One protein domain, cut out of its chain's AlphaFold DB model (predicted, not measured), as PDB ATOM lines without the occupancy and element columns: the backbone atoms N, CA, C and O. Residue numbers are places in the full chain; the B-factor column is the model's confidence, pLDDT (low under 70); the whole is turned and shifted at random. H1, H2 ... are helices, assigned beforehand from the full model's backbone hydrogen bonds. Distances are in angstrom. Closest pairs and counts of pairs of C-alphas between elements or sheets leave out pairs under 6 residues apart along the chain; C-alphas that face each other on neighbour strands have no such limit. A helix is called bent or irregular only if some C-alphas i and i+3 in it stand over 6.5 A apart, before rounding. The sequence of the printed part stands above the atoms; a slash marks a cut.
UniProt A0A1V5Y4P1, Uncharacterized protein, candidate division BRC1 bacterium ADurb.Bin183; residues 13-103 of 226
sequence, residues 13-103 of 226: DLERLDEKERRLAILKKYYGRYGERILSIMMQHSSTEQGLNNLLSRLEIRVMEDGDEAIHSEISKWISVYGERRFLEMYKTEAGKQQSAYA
ATOM      1  N   ASP A  13     226.605 199.707 192.651       90.75
ATOM      2  CA  ASP A  13     225.719 198.598 193.015       90.75
ATOM      3  C   ASP A  13     224.295 198.840 192.514       90.75
ATOM      4  O   ASP A  13     223.653 197.902 192.051       90.75
ATOM      5  N   LEU A  14     223.838 200.098 192.534       89.62
ATOM      6  CA  LEU A  14     222.579 200.513 191.907       89.62
ATOM      7  C   LEU A  14     222.597 200.252 190.393       89.62
ATOM      8  O   LEU A  14     221.709 199.577 189.888       89.62
ATOM      9  N   GLU A  15     223.657 200.666 189.691       92.75
ATOM     10  CA  GLU A  15     223.797 200.414 188.244       92.75
ATOM     11  C   GLU A  15     223.815 198.910 187.909       92.75
ATOM     12  O   GLU A  15     223.207 198.472 186.933       92.75
ATOM     13  N   ARG A  16     224.468 198.086 188.742       90.62
ATOM     14  CA  ARG A  16     224.465 196.620 188.582       90.62
ATOM     15  C   ARG A  16     223.088 196.003 188.810       90.62
ATOM     16  O   ARG A  16     222.764 195.007 188.160       90.62
ATOM     17  N   LEU A  17     222.310 196.537 189.751       90.81
ATOM     18  CA  LEU A  17     220.946 196.079 190.015       90.81
ATOM     19  C   LEU A  17     220.028 196.409 188.838       90.81
ATOM     20  O   LEU A  17     219.374 195.498 188.337       90.81
ATOM     21  N   ASP A  18     220.067 197.644 188.341       93.44
ATOM     22  CA  ASP A  18     219.263 198.079 187.193       93.44
ATOM     23  C   ASP A  18     219.580 197.256 185.935       93.44
ATOM     24  O   ASP A  18     218.680 196.775 185.245       93.44
ATOM     25  N   GLU A  19     220.864 197.009 185.664       92.25
ATOM     26  CA  GLU A  19     221.296 196.180 184.536       92.25
ATOM     27  C   GLU A  19     220.814 194.726 184.676       92.25
ATOM     28  O   GLU A  19     220.336 194.109 183.718       92.25
ATOM     29  N   LYS A  20     220.870 194.169 185.891       91.88
ATOM     30  CA  LYS A  20     220.365 192.821 186.166       91.88
ATOM     31  C   LYS A  20     218.849 192.736 185.984       91.88
ATOM     32  O   LYS A  20     218.362 191.752 185.422       91.88
ATOM     33  N   GLU A  21     218.105 193.741 186.436       94.62
ATOM     34  CA  GLU A  21     216.655 193.822 186.239       94.62
ATOM     35  C   GLU A  21     216.295 193.953 184.760       94.62
ATOM     36  O   GLU A  21     215.412 193.235 184.281       94.62
ATOM     37  N   ARG A  22     217.033 194.782 184.011       94.00
ATOM     38  CA  ARG A  22     216.869 194.931 182.562       94.00
ATOM     39  C   ARG A  22     217.081 193.606 181.834       94.00
ATOM     40  O   ARG A  22     216.221 193.200 181.050       94.00
ATOM     41  N   ARG A  23     218.167 192.883 182.128       93.06
ATOM     42  CA  ARG A  23     218.417 191.550 181.544       93.06
ATOM     43  C   ARG A  23     217.307 190.567 181.875       93.06
ATOM     44  O   ARG A  23     216.827 189.847 181.004       93.06
ATOM     45  N   LEU A  24     216.856 190.551 183.125       95.44
ATOM     46  CA  LEU A  24     215.784 189.664 183.560       95.44
ATOM     47  C   LEU A  24     214.453 189.991 182.865       95.44
ATOM     48  O   LEU A  24     213.703 189.072 182.528       95.44
ATOM     49  N   ALA A  25     214.170 191.267 182.595       96.81
ATOM     50  CA  ALA A  25     213.011 191.685 181.812       96.81
ATOM     51  C   ALA A  25     213.090 191.187 180.361       96.81
ATOM     52  O   ALA A  25     212.107 190.636 179.859       96.81
ATOM     53  N   ILE A  26     214.259 191.292 179.716       96.25
ATOM     54  CA  ILE A  26     214.499 190.753 178.367       96.25
ATOM     55  C   ILE A  26     214.293 189.231 178.357       96.25
ATOM     56  O   ILE A  26     213.533 188.708 177.541       96.25
ATOM     57  N   LEU A  27     214.882 188.510 179.315       97.25
ATOM     58  CA  LEU A  27     214.729 187.057 179.423       97.25
ATOM     59  C   LEU A  27     213.268 186.641 179.630       97.25
ATOM     60  O   LEU A  27     212.788 185.714 178.979       97.25
ATOM     61  N   LYS A  28     212.526 187.334 180.498       97.56
ATOM     62  CA  LYS A  28     211.095 187.065 180.701       97.56
ATOM     63  C   LYS A  28     210.268 187.358 179.451       97.56
ATOM     64  O   LYS A  28     209.375 186.571 179.144       97.56
ATOM     65  N   LYS A  29     210.577 188.440 178.727       97.69
ATOM     66  CA  LYS A  29     209.897 188.831 177.483       97.69
ATOM     67  C   LYS A  29     209.973 187.724 176.429       97.69
ATOM     68  O   LYS A  29     208.949 187.387 175.845       97.69
ATOM     69  N   TYR A  30     211.154 187.142 176.209       98.25
ATOM     70  CA  TYR A  30     211.349 186.126 175.166       98.25
ATOM     71  C   TYR A  30     211.060 184.694 175.640       98.25
ATOM     72  O   TYR A  30     210.465 183.914 174.896       98.25
ATOM     73  N   TYR A  31     211.440 184.339 176.873       98.06
ATOM     74  CA  TYR A  31     211.430 182.944 177.337       98.06
ATOM     75  C   TYR A  31     210.363 182.611 178.373       98.06
ATOM     76  O   TYR A  31     210.180 181.436 178.685       98.06
ATOM     77  N   GLY A  32     209.626 183.601 178.887       97.12
ATOM     78  CA  GLY A  32     208.613 183.376 179.922       97.12
ATOM     79  C   GLY A  32     207.538 182.362 179.520       97.12
ATOM     80  O   GLY A  32     207.037 181.634 180.372       97.12
ATOM     81  N   ARG A  33     207.235 182.257 178.219       97.62
ATOM     82  CA  ARG A  33     206.240 181.317 177.681       97.62
ATOM     83  C   ARG A  33     206.681 179.851 177.662       97.62
ATOM     84  O   ARG A  33     205.814 178.991 177.682       97.62
ATOM     85  N   TYR A  34     207.986 179.573 177.651       97.19
ATOM     86  CA  TYR A  34     208.515 178.205 177.546       97.19
ATOM     87  C   TYR A  34     208.814 177.554 178.907       97.19
ATOM     88  O   TYR A  34     209.454 176.507 179.003       97.19
ATOM     89  N   GLY A  35     208.414 178.220 179.992       96.44
ATOM     90  CA  GLY A  35     208.609 177.750 181.356       96.44
ATOM     91  C   GLY A  35     209.952 178.127 181.989       96.44
ATOM     92  O   GLY A  35     210.903 178.597 181.361       96.44
ATOM     93  N   GLU A  36     210.025 177.901 183.301       96.62
ATOM     94  CA  GLU A  36     211.126 178.372 184.152       96.62
ATOM     95  C   GLU A  36     212.469 177.705 183.839       96.62
ATOM     96  O   GLU A  36     213.524 178.307 184.030       96.62
ATOM     97  N   ARG A  37     212.455 176.467 183.333       96.56
ATOM     98  CA  ARG A  37     213.685 175.715 183.061       96.56
ATOM     99  C   ARG A  37     214.497 176.336 181.928       96.56
ATOM    100  O   ARG A  37     215.707 176.485 182.070       96.56
ATOM    101  N   ILE A  38     213.840 176.710 180.829       96.88
ATOM    102  CA  ILE A  38     214.494 177.402 179.712       96.88
ATOM    103  C   ILE A  38     214.958 178.778 180.177       96.88
ATOM    104  O   ILE A  38     216.106 179.138 179.942       96.88
ATOM    105  N   LEU A  39     214.124 179.501 180.928       97.06
ATOM    106  CA  LEU A  39     214.494 180.803 181.481       97.06
ATOM    107  C   LEU A  39     215.749 180.728 182.371       97.06
ATOM    108  O   LEU A  39     216.635 181.567 182.240       97.06
ATOM    109  N   SER A  40     215.872 179.699 183.214       96.00
ATOM    110  CA  SER A  40     217.062 179.471 184.044       96.00
ATOM    111  C   SER A  40     218.317 179.196 183.212       96.00
ATOM    112  O   SER A  40     219.383 179.710 183.546       96.00
ATOM    113  N   ILE A  41     218.205 178.403 182.141       95.69
ATOM    114  CA  ILE A  41     219.324 178.133 181.226       95.69
ATOM    115  C   ILE A  41     219.752 179.431 180.536       95.69
ATOM    116  O   ILE A  41     220.930 179.778 180.543       95.69
ATOM    117  N   MET A  42     218.797 180.196 180.002       96.94
ATOM    118  CA  MET A  42     219.105 181.453 179.320       96.94
ATOM    119  C   MET A  42     219.726 182.480 180.269       96.94
ATOM    120  O   MET A  42     220.669 183.161 179.881       96.94
ATOM    121  N   MET A  43     219.280 182.528 181.528       95.62
ATOM    122  CA  MET A  43     219.880 183.371 182.565       95.62
ATOM    123  C   MET A  43     221.334 182.986 182.874       95.62
ATOM    124  O   MET A  43     222.182 183.860 183.069       95.62
ATOM    125  N   GLN A  44     221.644 181.687 182.900       94.69
ATOM    126  CA  GLN A  44     223.015 181.206 183.074       94.69
ATOM    127  C   GLN A  44     223.898 181.640 181.896       94.69
ATOM    128  O   GLN A  44     224.985 182.169 182.114       94.69
ATOM    129  N   HIS A  45     223.415 181.494 180.659       94.69
ATOM    130  CA  HIS A  45     224.176 181.860 179.461       94.69
ATOM    131  C   HIS A  45     224.322 183.374 179.264       94.69
ATOM    132  O   HIS A  45     225.385 183.817 178.845       94.69
ATOM    133  N   SER A  46     223.321 184.182 179.619       94.44
ATOM    134  CA  SER A  46     223.410 185.651 179.554       94.44
ATOM    135  C   SER A  46     224.309 186.259 180.635       94.44
ATOM    136  O   SER A  46     224.602 187.454 180.616       94.44
ATOM    137  N   SER A  47     224.692 185.468 181.642       91.75
ATOM    138  CA  SER A  47     225.624 185.904 182.688       91.75
ATOM    139  C   SER A  47     227.086 185.795 182.244       91.75
ATOM    140  O   SER A  47     227.959 186.381 182.876       91.75
ATOM    141  N   THR A  48     227.361 185.060 181.164       92.81
ATOM    142  CA  THR A  48     228.699 184.885 180.593       92.81
ATOM    143  C   THR A  48     228.820 185.704 179.311       92.81
ATOM    144  O   THR A  48     227.946 185.627 178.456       92.81
ATOM    145  N   GLU A  49     229.925 186.428 179.142       90.00
ATOM    146  CA  GLU A  49     230.162 187.342 178.009       90.00
ATOM    147  C   GLU A  49     229.986 186.676 176.633       90.00
ATOM    148  O   GLU A  49     229.404 187.253 175.723       90.00
ATOM    149  N   GLN A  50     230.408 185.416 176.496       93.31
ATOM    150  CA  GLN A  50     230.244 184.629 175.266       93.31
ATOM    151  C   GLN A  50     229.187 183.525 175.391       93.31
ATOM    152  O   GLN A  50     229.060 182.674 174.512       93.31
ATOM    153  N   GLY A  51     228.422 183.494 176.486       94.19
ATOM    154  CA  GLY A  51     227.519 182.383 176.775       94.19
ATOM    155  C   GLY A  51     226.391 182.247 175.754       94.19
ATOM    156  O   GLY A  51     226.069 181.122 175.363       94.19
ATOM    157  N   LEU A  52     225.831 183.367 175.286       94.94
ATOM    158  CA  LEU A  52     224.785 183.385 174.257       94.94
ATOM    159  C   LEU A  52     225.329 183.059 172.861       94.94
ATOM    160  O   LEU A  52     224.718 182.270 172.146       94.94
ATOM    161  N   ASN A  53     226.505 183.576 172.504       94.81
ATOM    162  CA  ASN A  53     227.153 183.269 171.225       94.81
ATOM    163  C   ASN A  53     227.538 181.789 171.122       94.81
ATOM    164  O   ASN A  53     227.276 181.139 170.114       94.81
ATOM    165  N   ASN A  54     228.063 181.210 172.203       94.19
ATOM    166  CA  ASN A  54     228.338 179.776 172.269       94.19
ATOM    167  C   ASN A  54     227.060 178.945 172.114       94.19
ATOM    168  O   ASN A  54     227.092 177.876 171.507       94.19
ATOM    169  N   LEU A  55     225.935 179.427 172.650       94.44
ATOM    170  CA  LEU A  55     224.642 178.778 172.470       94.44
ATOM    171  C   LEU A  55     224.173 178.865 171.010       94.44
ATOM    172  O   LEU A  55     223.777 177.841 170.464       94.44
ATOM    173  N   LEU A  56     224.282 180.025 170.354       95.25
ATOM    174  CA  LEU A  56     223.938 180.192 168.935       95.25
ATOM    175  C   LEU A  56     224.706 179.234 168.028       95.25
ATOM    176  O   LEU A  56     224.088 178.545 167.219       95.25
ATOM    177  N   SER A  57     226.024 179.132 168.210       94.25
ATOM    178  CA  SER A  57     226.869 178.222 167.430       94.25
ATOM    179  C   SER A  57     226.428 176.764 167.559       94.25
ATOM    180  O   SER A  57     226.507 176.011 166.597       94.25
ATOM    181  N   ARG A  58     225.917 176.359 168.729       91.62
ATOM    182  CA  ARG A  58     225.409 174.994 168.969       91.62
ATOM    183  C   ARG A  58     224.035 174.752 168.372       91.62
ATOM    184  O   ARG A  58     223.722 173.629 167.999       91.62
ATOM    185  N   LEU A  59     223.201 175.785 168.353       94.38
ATOM    186  CA  LEU A  59     221.906 175.741 167.682       94.38
ATOM    187  C   LEU A  59     222.051 175.890 166.158       94.38
ATOM    188  O   LEU A  59     221.050 175.769 165.454       94.38
ATOM    189  N   GLU A  60     223.273 176.160 165.676       95.31
ATOM    190  CA  GLU A  60     223.616 176.453 164.280       95.31
ATOM    191  C   GLU A  60     222.830 177.651 163.716       95.31
ATOM    192  O   GLU A  60     222.501 177.719 162.533       95.31
ATOM    193  N   ILE A  61     222.526 178.626 164.577       96.00
ATOM    194  CA  ILE A  61     221.769 179.828 164.218       96.00
ATOM    195  C   ILE A  61     222.739 180.926 163.783       96.00
ATOM    196  O   ILE A  61     223.678 181.260 164.506       96.00
ATOM    197  N   ARG A  62     222.471 181.541 162.628       95.38
ATOM    198  CA  ARG A  62     223.161 182.756 162.179       95.38
ATOM    199  C   ARG A  62     222.324 183.980 162.522       95.38
ATOM    200  O   ARG A  62     221.175 184.069 162.102       95.38
ATOM    201  N   VAL A  63     222.914 184.916 163.259       94.62
ATOM    202  CA  VAL A  63     222.296 186.206 163.584       94.62
ATOM    203  C   VAL A  63     222.919 187.267 162.682       94.62
ATOM    204  O   VAL A  63     224.138 187.327 162.556       94.62
ATOM    205  N   MET A  64     222.073 188.051 162.014       93.38
ATOM    206  CA  MET A  64     222.500 189.094 161.069       93.38
ATOM    207  C   MET A  64     222.652 190.466 161.734       93.38
ATOM    208  O   MET A  64     223.337 191.330 161.197       93.38
ATOM    209  N   GLU A  65     221.989 190.671 162.873       94.00
ATOM    210  CA  GLU A  65     221.965 191.933 163.611       94.00
ATOM    211  C   GLU A  65     222.772 191.813 164.904       94.00
ATOM    212  O   GLU A  65     222.625 190.847 165.656       94.00
ATOM    213  N   ASP A  66     223.592 192.823 165.185       89.75
ATOM    214  CA  ASP A  66     224.340 192.887 166.433       89.75
ATOM    215  C   ASP A  66     223.425 193.294 167.594       89.75
ATOM    216  O   ASP A  66     222.678 194.272 167.523       89.75
ATOM    217  N   GLY A  67     223.517 192.553 168.698       91.81
ATOM    218  CA  GLY A  67     222.867 192.892 169.960       91.81
ATOM    219  C   GLY A  67     222.151 191.721 170.627       91.81
ATOM    220  O   GLY A  67     221.578 190.844 169.980       91.81
ATOM    221  N   ASP A  68     222.130 191.746 171.960       91.50
ATOM    222  CA  ASP A  68     221.555 190.673 172.780       91.50
ATOM    223  C   ASP A  68     220.076 190.413 172.463       91.50
ATOM    224  O   ASP A  68     219.617 189.271 172.482       91.50
ATOM    225  N   GLU A  69     219.309 191.457 172.134       94.81
ATOM    226  CA  GLU A  69     217.894 191.305 171.787       94.81
ATOM    227  C   GLU A  69     217.682 190.526 170.482       94.81
ATOM    228  O   GLU A  69     216.770 189.697 170.426       94.81
ATOM    229  N   ALA A  70     218.530 190.738 169.469       96.12
ATOM    230  CA  ALA A  70     218.472 190.002 168.207       96.12
ATOM    231  C   ALA A  70     218.811 188.524 168.429       96.12
ATOM    232  O   ALA A  70     218.066 187.638 168.001       96.12
ATOM    233  N   ILE A  71     219.861 188.256 169.214       96.31
ATOM    234  CA  ILE A  71     220.238 186.901 169.632       96.31
ATOM    235  C   ILE A  71     219.072 186.217 170.356       96.31
ATOM    236  O   ILE A  71     218.705 185.084 170.037       96.31
ATOM    237  N   HIS A  72     218.448 186.904 171.316       97.25
ATOM    238  CA  HIS A  72     217.332 186.336 172.061       97.25
ATOM    239  C   HIS A  72     216.093 186.083 171.192       97.25
ATOM    240  O   HIS A  72     215.397 185.084 171.402       97.25
ATOM    241  N   SER A  73     215.825 186.956 170.224       97.56
ATOM    242  CA  SER A  73     214.747 186.787 169.251       97.56
ATOM    243  C   SER A  73     214.960 185.530 168.404       97.56
ATOM    244  O   SER A  73     214.060 184.694 168.312       97.56
ATOM    245  N   GLU A  74     216.165 185.330 167.865       97.94
ATOM    246  CA  GLU A  74     216.478 184.172 167.021       97.94
ATOM    247  C   GLU A  74     216.445 182.844 167.785       97.94
ATOM    248  O   GLU A  74     215.850 181.869 167.320       97.94
ATOM    249  N   ILE A  75     216.973 182.803 169.012       97.50
ATOM    250  CA  ILE A  75     216.865 181.597 169.846       97.50
ATOM    251  C   ILE A  75     215.395 181.304 170.179       97.50
ATOM    252  O   ILE A  75     214.965 180.150 170.140       97.50
ATOM    253  N   SER A  76     214.583 182.330 170.457       98.00
ATOM    254  CA  SER A  76     213.144 182.141 170.674       98.00
ATOM    255  C   SER A  76     212.437 181.608 169.422       98.00
ATOM    256  O   SER A  76     211.590 180.715 169.539       98.00
ATOM    257  N   LYS A  77     212.779 182.095 168.224       98.06
ATOM    258  CA  LYS A  77     212.254 181.548 166.962       98.06
ATOM    259  C   LYS A  77     212.628 180.077 166.817       98.06
ATOM    260  O   LYS A  77     211.745 179.254 166.590       98.06
ATOM    261  N   TRP A  78     213.889 179.729 167.059       98.00
ATOM    262  CA  TRP A  78     214.364 178.347 167.003       98.00
ATOM    263  C   TRP A  78     213.585 177.427 167.954       98.00
ATOM    264  O   TRP A  78     213.074 176.393 167.529       98.00
ATOM    265  N   ILE A  79     213.396 177.821 169.221       97.81
ATOM    266  CA  ILE A  79     212.613 177.031 170.192       97.81
ATOM    267  C   ILE A  79     211.156 176.891 169.736       97.81
ATOM    268  O   ILE A  79     210.557 175.835 169.918       97.81
ATOM    269  N   SER A  80     210.588 177.929 169.120       97.75
ATOM    270  CA  SER A  80     209.216 177.879 168.597       97.75
ATOM    271  C   SER A  80     209.069 176.889 167.440       97.75
ATOM    272  O   SER A  80     208.044 176.225 167.346       97.75
ATOM    273  N   VAL A  81     210.084 176.777 166.578       98.00
ATOM    274  CA  VAL A  81     210.082 175.874 165.417       98.00
ATOM    275  C   VAL A  81     210.345 174.425 165.830       98.00
ATOM    276  O   VAL A  81     209.648 173.515 165.389       98.00
ATOM    277  N   TYR A  82     211.347 174.195 166.679       97.75
ATOM    278  CA  TYR A  82     211.829 172.849 167.015       97.75
ATOM    279  C   TYR A  82     211.245 172.273 168.311       97.75
ATOM    280  O   TYR A  82     211.342 171.067 168.555       97.75
ATOM    281  N   GLY A  83     210.644 173.120 169.143       97.25
ATOM    282  CA  GLY A  83     210.038 172.759 170.415       97.25
ATOM    283  C   GLY A  83     211.005 172.757 171.603       97.25
ATOM    284  O   GLY A  83     212.214 172.527 171.500       97.25
ATOM    285  N   GLU A  84     210.431 172.950 172.790       97.19
ATOM    286  CA  GLU A  84     211.149 173.029 174.069       97.19
ATOM    287  C   GLU A  84     211.913 171.746 174.411       97.19
ATOM    288  O   GLU A  84     213.026 171.791 174.939       97.19
ATOM    289  N   ARG A  85     211.333 170.578 174.096       96.56
ATOM    290  CA  ARG A  85     211.954 169.276 174.385       96.56
ATOM    291  C   ARG A  85     213.297 169.138 173.669       96.56
ATOM    292  O   ARG A  85     214.266 168.734 174.308       96.56
ATOM    293  N   ARG A  86     213.357 169.508 172.387       96.00
ATOM    294  CA  ARG A  86     214.574 169.412 171.572       96.00
ATOM    295  C   ARG A  86     215.652 170.371 172.068       96.00
ATOM    296  O   ARG A  86     216.806 169.975 172.188       96.00
ATOM    297  N   PHE A  87     215.266 171.589 172.451       96.69
ATOM    298  CA  PHE A  87     216.178 172.538 173.095       96.69
ATOM    299  C   PHE A  87     216.825 171.946 174.360       96.69
ATOM    300  O   PHE A  87     218.047 171.948 174.513       96.69
ATOM    301  N   LEU A  88     216.009 171.386 175.259       95.50
ATOM    302  CA  LEU A  88     216.485 170.808 176.518       95.50
ATOM    303  C   LEU A  88     217.334 169.546 176.321       95.50
ATOM    304  O   LEU A  88     218.228 169.284 177.125       95.50
ATOM    305  N   GLU A  89     217.046 168.747 175.298       94.12
ATOM    306  CA  GLU A  89     217.818 167.551 174.964       94.12
ATOM    307  C   GLU A  89     219.235 167.909 174.513       94.12
ATOM    308  O   GLU A  89     220.199 167.385 175.074       94.12
ATOM    309  N   MET A  90     219.374 168.883 173.608       90.56
ATOM    310  CA  MET A  90     220.695 169.364 173.192       90.56
ATOM    311  C   MET A  90     221.490 169.937 174.369       90.56
ATOM    312  O   MET A  90     222.692 169.701 174.478       90.56
ATOM    313  N   TYR A  91     220.814 170.613 175.304       87.50
ATOM    314  CA  TYR A  91     221.461 171.165 176.493       87.50
ATOM    315  C   TYR A  91     221.970 170.101 177.482       87.50
ATOM    316  O   TYR A  91     223.030 170.251 178.091       87.50
ATOM    317  N   LYS A  92     221.233 168.999 177.663       88.00
ATOM    318  CA  LYS A  92     221.624 167.922 178.592       88.00
ATOM    319  C   LYS A  92     222.880 167.182 178.143       88.00
ATOM    320  O   LYS A  92     223.722 166.865 178.981       88.00
ATOM    321  N   THR A  93     223.014 166.939 176.842       79.06
ATOM    322  CA  THR A  93     224.187 166.278 176.241       79.06
ATOM    323  C   THR A  93     225.490 167.028 176.544       79.06
ATOM    324  O   THR A  93     226.570 166.449 176.597       79.06
ATOM    325  N   GLU A  94     225.377 168.327 176.783       68.50
ATOM    326  CA  GLU A  94     226.456 169.275 177.024       68.50
ATOM    327  C   GLU A  94     226.866 169.369 178.495       68.50
ATOM    328  O   GLU A  94     228.052 169.278 178.816       68.50
ATOM    329  N   ALA A  95     225.890 169.449 179.406       66.81
ATOM    330  CA  ALA A  95     226.154 169.429 180.845       66.81
ATOM    331  C   ALA A  95     226.934 168.167 181.269       66.81
ATOM    332  O   ALA A  95     227.798 168.236 182.143       66.81
ATOM    333  N   GLY A  96     226.691 167.036 180.593       61.88
ATOM    334  CA  GLY A  96     227.458 165.805 180.793       61.88
ATOM    335  C   GLY A  96     228.920 165.893 180.335       61.88
ATOM    336  O   GLY A  96     229.790 165.310 180.974       61.88
ATOM    337  N   LYS A  97     229.220 166.657 179.274       63.00
ATOM    338  CA  LYS A  97     230.587 166.820 178.739       63.00
ATOM    339  C   LYS A  97     231.409 167.847 179.516       63.00
ATOM    340  O   LYS A  97     232.610 167.660 179.700       63.00
ATOM    341  N   GLN A  98     230.785 168.920 180.007       57.03
ATOM    342  CA  GLN A  98     231.498 169.882 180.854       57.03
ATOM    343  C   GLN A  98     231.858 169.278 182.215       57.03
ATOM    344  O   GLN A  98     232.954 169.524 182.705       57.03
ATOM    345  N   GLN A  99     231.017 168.413 182.791       52.56
ATOM    346  CA  GLN A  99     231.381 167.705 184.024       52.56
ATOM    347  C   GLN A  99     232.548 166.721 183.839       52.56
ATOM    348  O   GLN A  99     233.332 166.552 184.768       52.56
ATOM    349  N   SER A 100     232.732 166.124 182.654       51.25
ATOM    350  CA  SER A 100     233.870 165.224 182.402       51.25
ATOM    351  C   SER A 100     235.191 165.953 182.136       51.25
ATOM    352  O   SER A 100     236.248 165.367 182.336       51.25
ATOM    353  N   ALA A 101     235.163 167.221 181.713       48.88
ATOM    354  CA  ALA A 101     236.382 168.013 181.503       48.88
ATOM    355  C   ALA A 101     237.017 168.497 182.822       48.88
ATOM    356  O   ALA A 101     238.225 168.720 182.877       48.88
ATOM    357  N   TYR A 102     236.218 168.607 183.889       48.09
ATOM    358  CA  TYR A 102     236.688 168.881 185.255       48.09
ATOM    359  C   TYR A 102     236.681 167.641 186.150       48.09
ATOM    360  O   TYR A 102     236.959 167.751 187.345       48.09
ATOM    361  N   ALA A 103     236.384 166.460 185.597       46.50
ATOM    362  CA  ALA A 103     236.688 165.204 186.258       46.50
ATOM    363  C   ALA A 103     238.212 165.093 186.295       46.50
ATOM    364  O   ALA A 103     238.853 164.635 185.352       46.50
TER     365      ALA A 103
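What this domain is: This is residues 13 to 103 of the 226 residues of an uncharacterized protein of candidate division BRC1 bacterium ADurb.Bin183 (UniProt A0A1V5Y4P1). Two long helices, H1 and H5, spread as a V from the end of H1 and the start of H5, which come close together; the short helix H2 lies between the arms, and H3 and H4, next to each other, lie to one side of the V, with H4 packing on residues 26 to 31 of H1. The tips of the V stick out: residues 13 to 19 of H1, and residues 95 to 103, of which 95 to 101 belong to H5. The printed part has 91 residues with five named helices, in the order H1, H2, H3, H4, H5, and no named strand; the class is all helix. It is compact, with a radius of gyration of the C-alphas of 13.6 A, and spans 38 by 34 by 26 A.

How they stand to each other: Start with H1, residues 13 to 34, which has a kink of 46 degrees near residue 28. Its residues 23 to 32 alone touch H2, residues 36 to 46, at a steep tilt of 45 degrees, opposite ways; look for the closest C-alphas at Tyr 31 and Leu 39, 5.6 A apart. H2 and H3, residues 51 to 59, touch only at the corner by their link, where the closest C-alphas, His 45 and Gly 51, are 4.3 A apart. H3 touches residues 71 to 75 alone of H4, residues 68 to 82, the same way at a shallow tilt of 32 degrees, only just short of steep; the closest C-alphas, Leu 56 and Ile 75, are 7.3 A apart. H4 also touches H1, at its residues 26 to 31 alone, the same way at a shallow tilt of 21 degrees; the closest C-alphas, Tyr 30 and Ser 76, are 6.3 A apart. H5, residues 84 to 101, is close to but not clearly touching H1, with Tyr 34 and Glu 84 the closest C-alphas at 6.8 A, and likewise H4, with Ile 79 and Phe 87 at 6.4 A. H1 and H3 are apart. Every O i to N i+4 pair is within hydrogen-bond range in H2, H3 and H4, against 16 of 18 in H1 and 12 of 14 in H5.

Where its parts are: Find C-alpha 13 at (225.719, 198.598, 193.015); from there H1 runs 30.8 A to Tyr 34, irregular where C-alphas 30 and 33 are 7.5 A apart. H2 covers residues 36 to 46 in 15.0 A, H3 residues 51 to 59 in 12.6 A, and H4 residues 68 to 82 in 21.1 A. H5 begins at C-alpha 84, (211.149, 173.029, 174.069), and ends 26.8 A away at C-alpha 101, (236.382, 168.013, 181.503).

The domain as a whole: The two C-alphas farthest apart are those of Asp 13 and Tyr 82, at 39.1 A. The printed part has no cut and no long link. Its mean pLDDT is 90.5; look for values under 70 at residues 94 to 103.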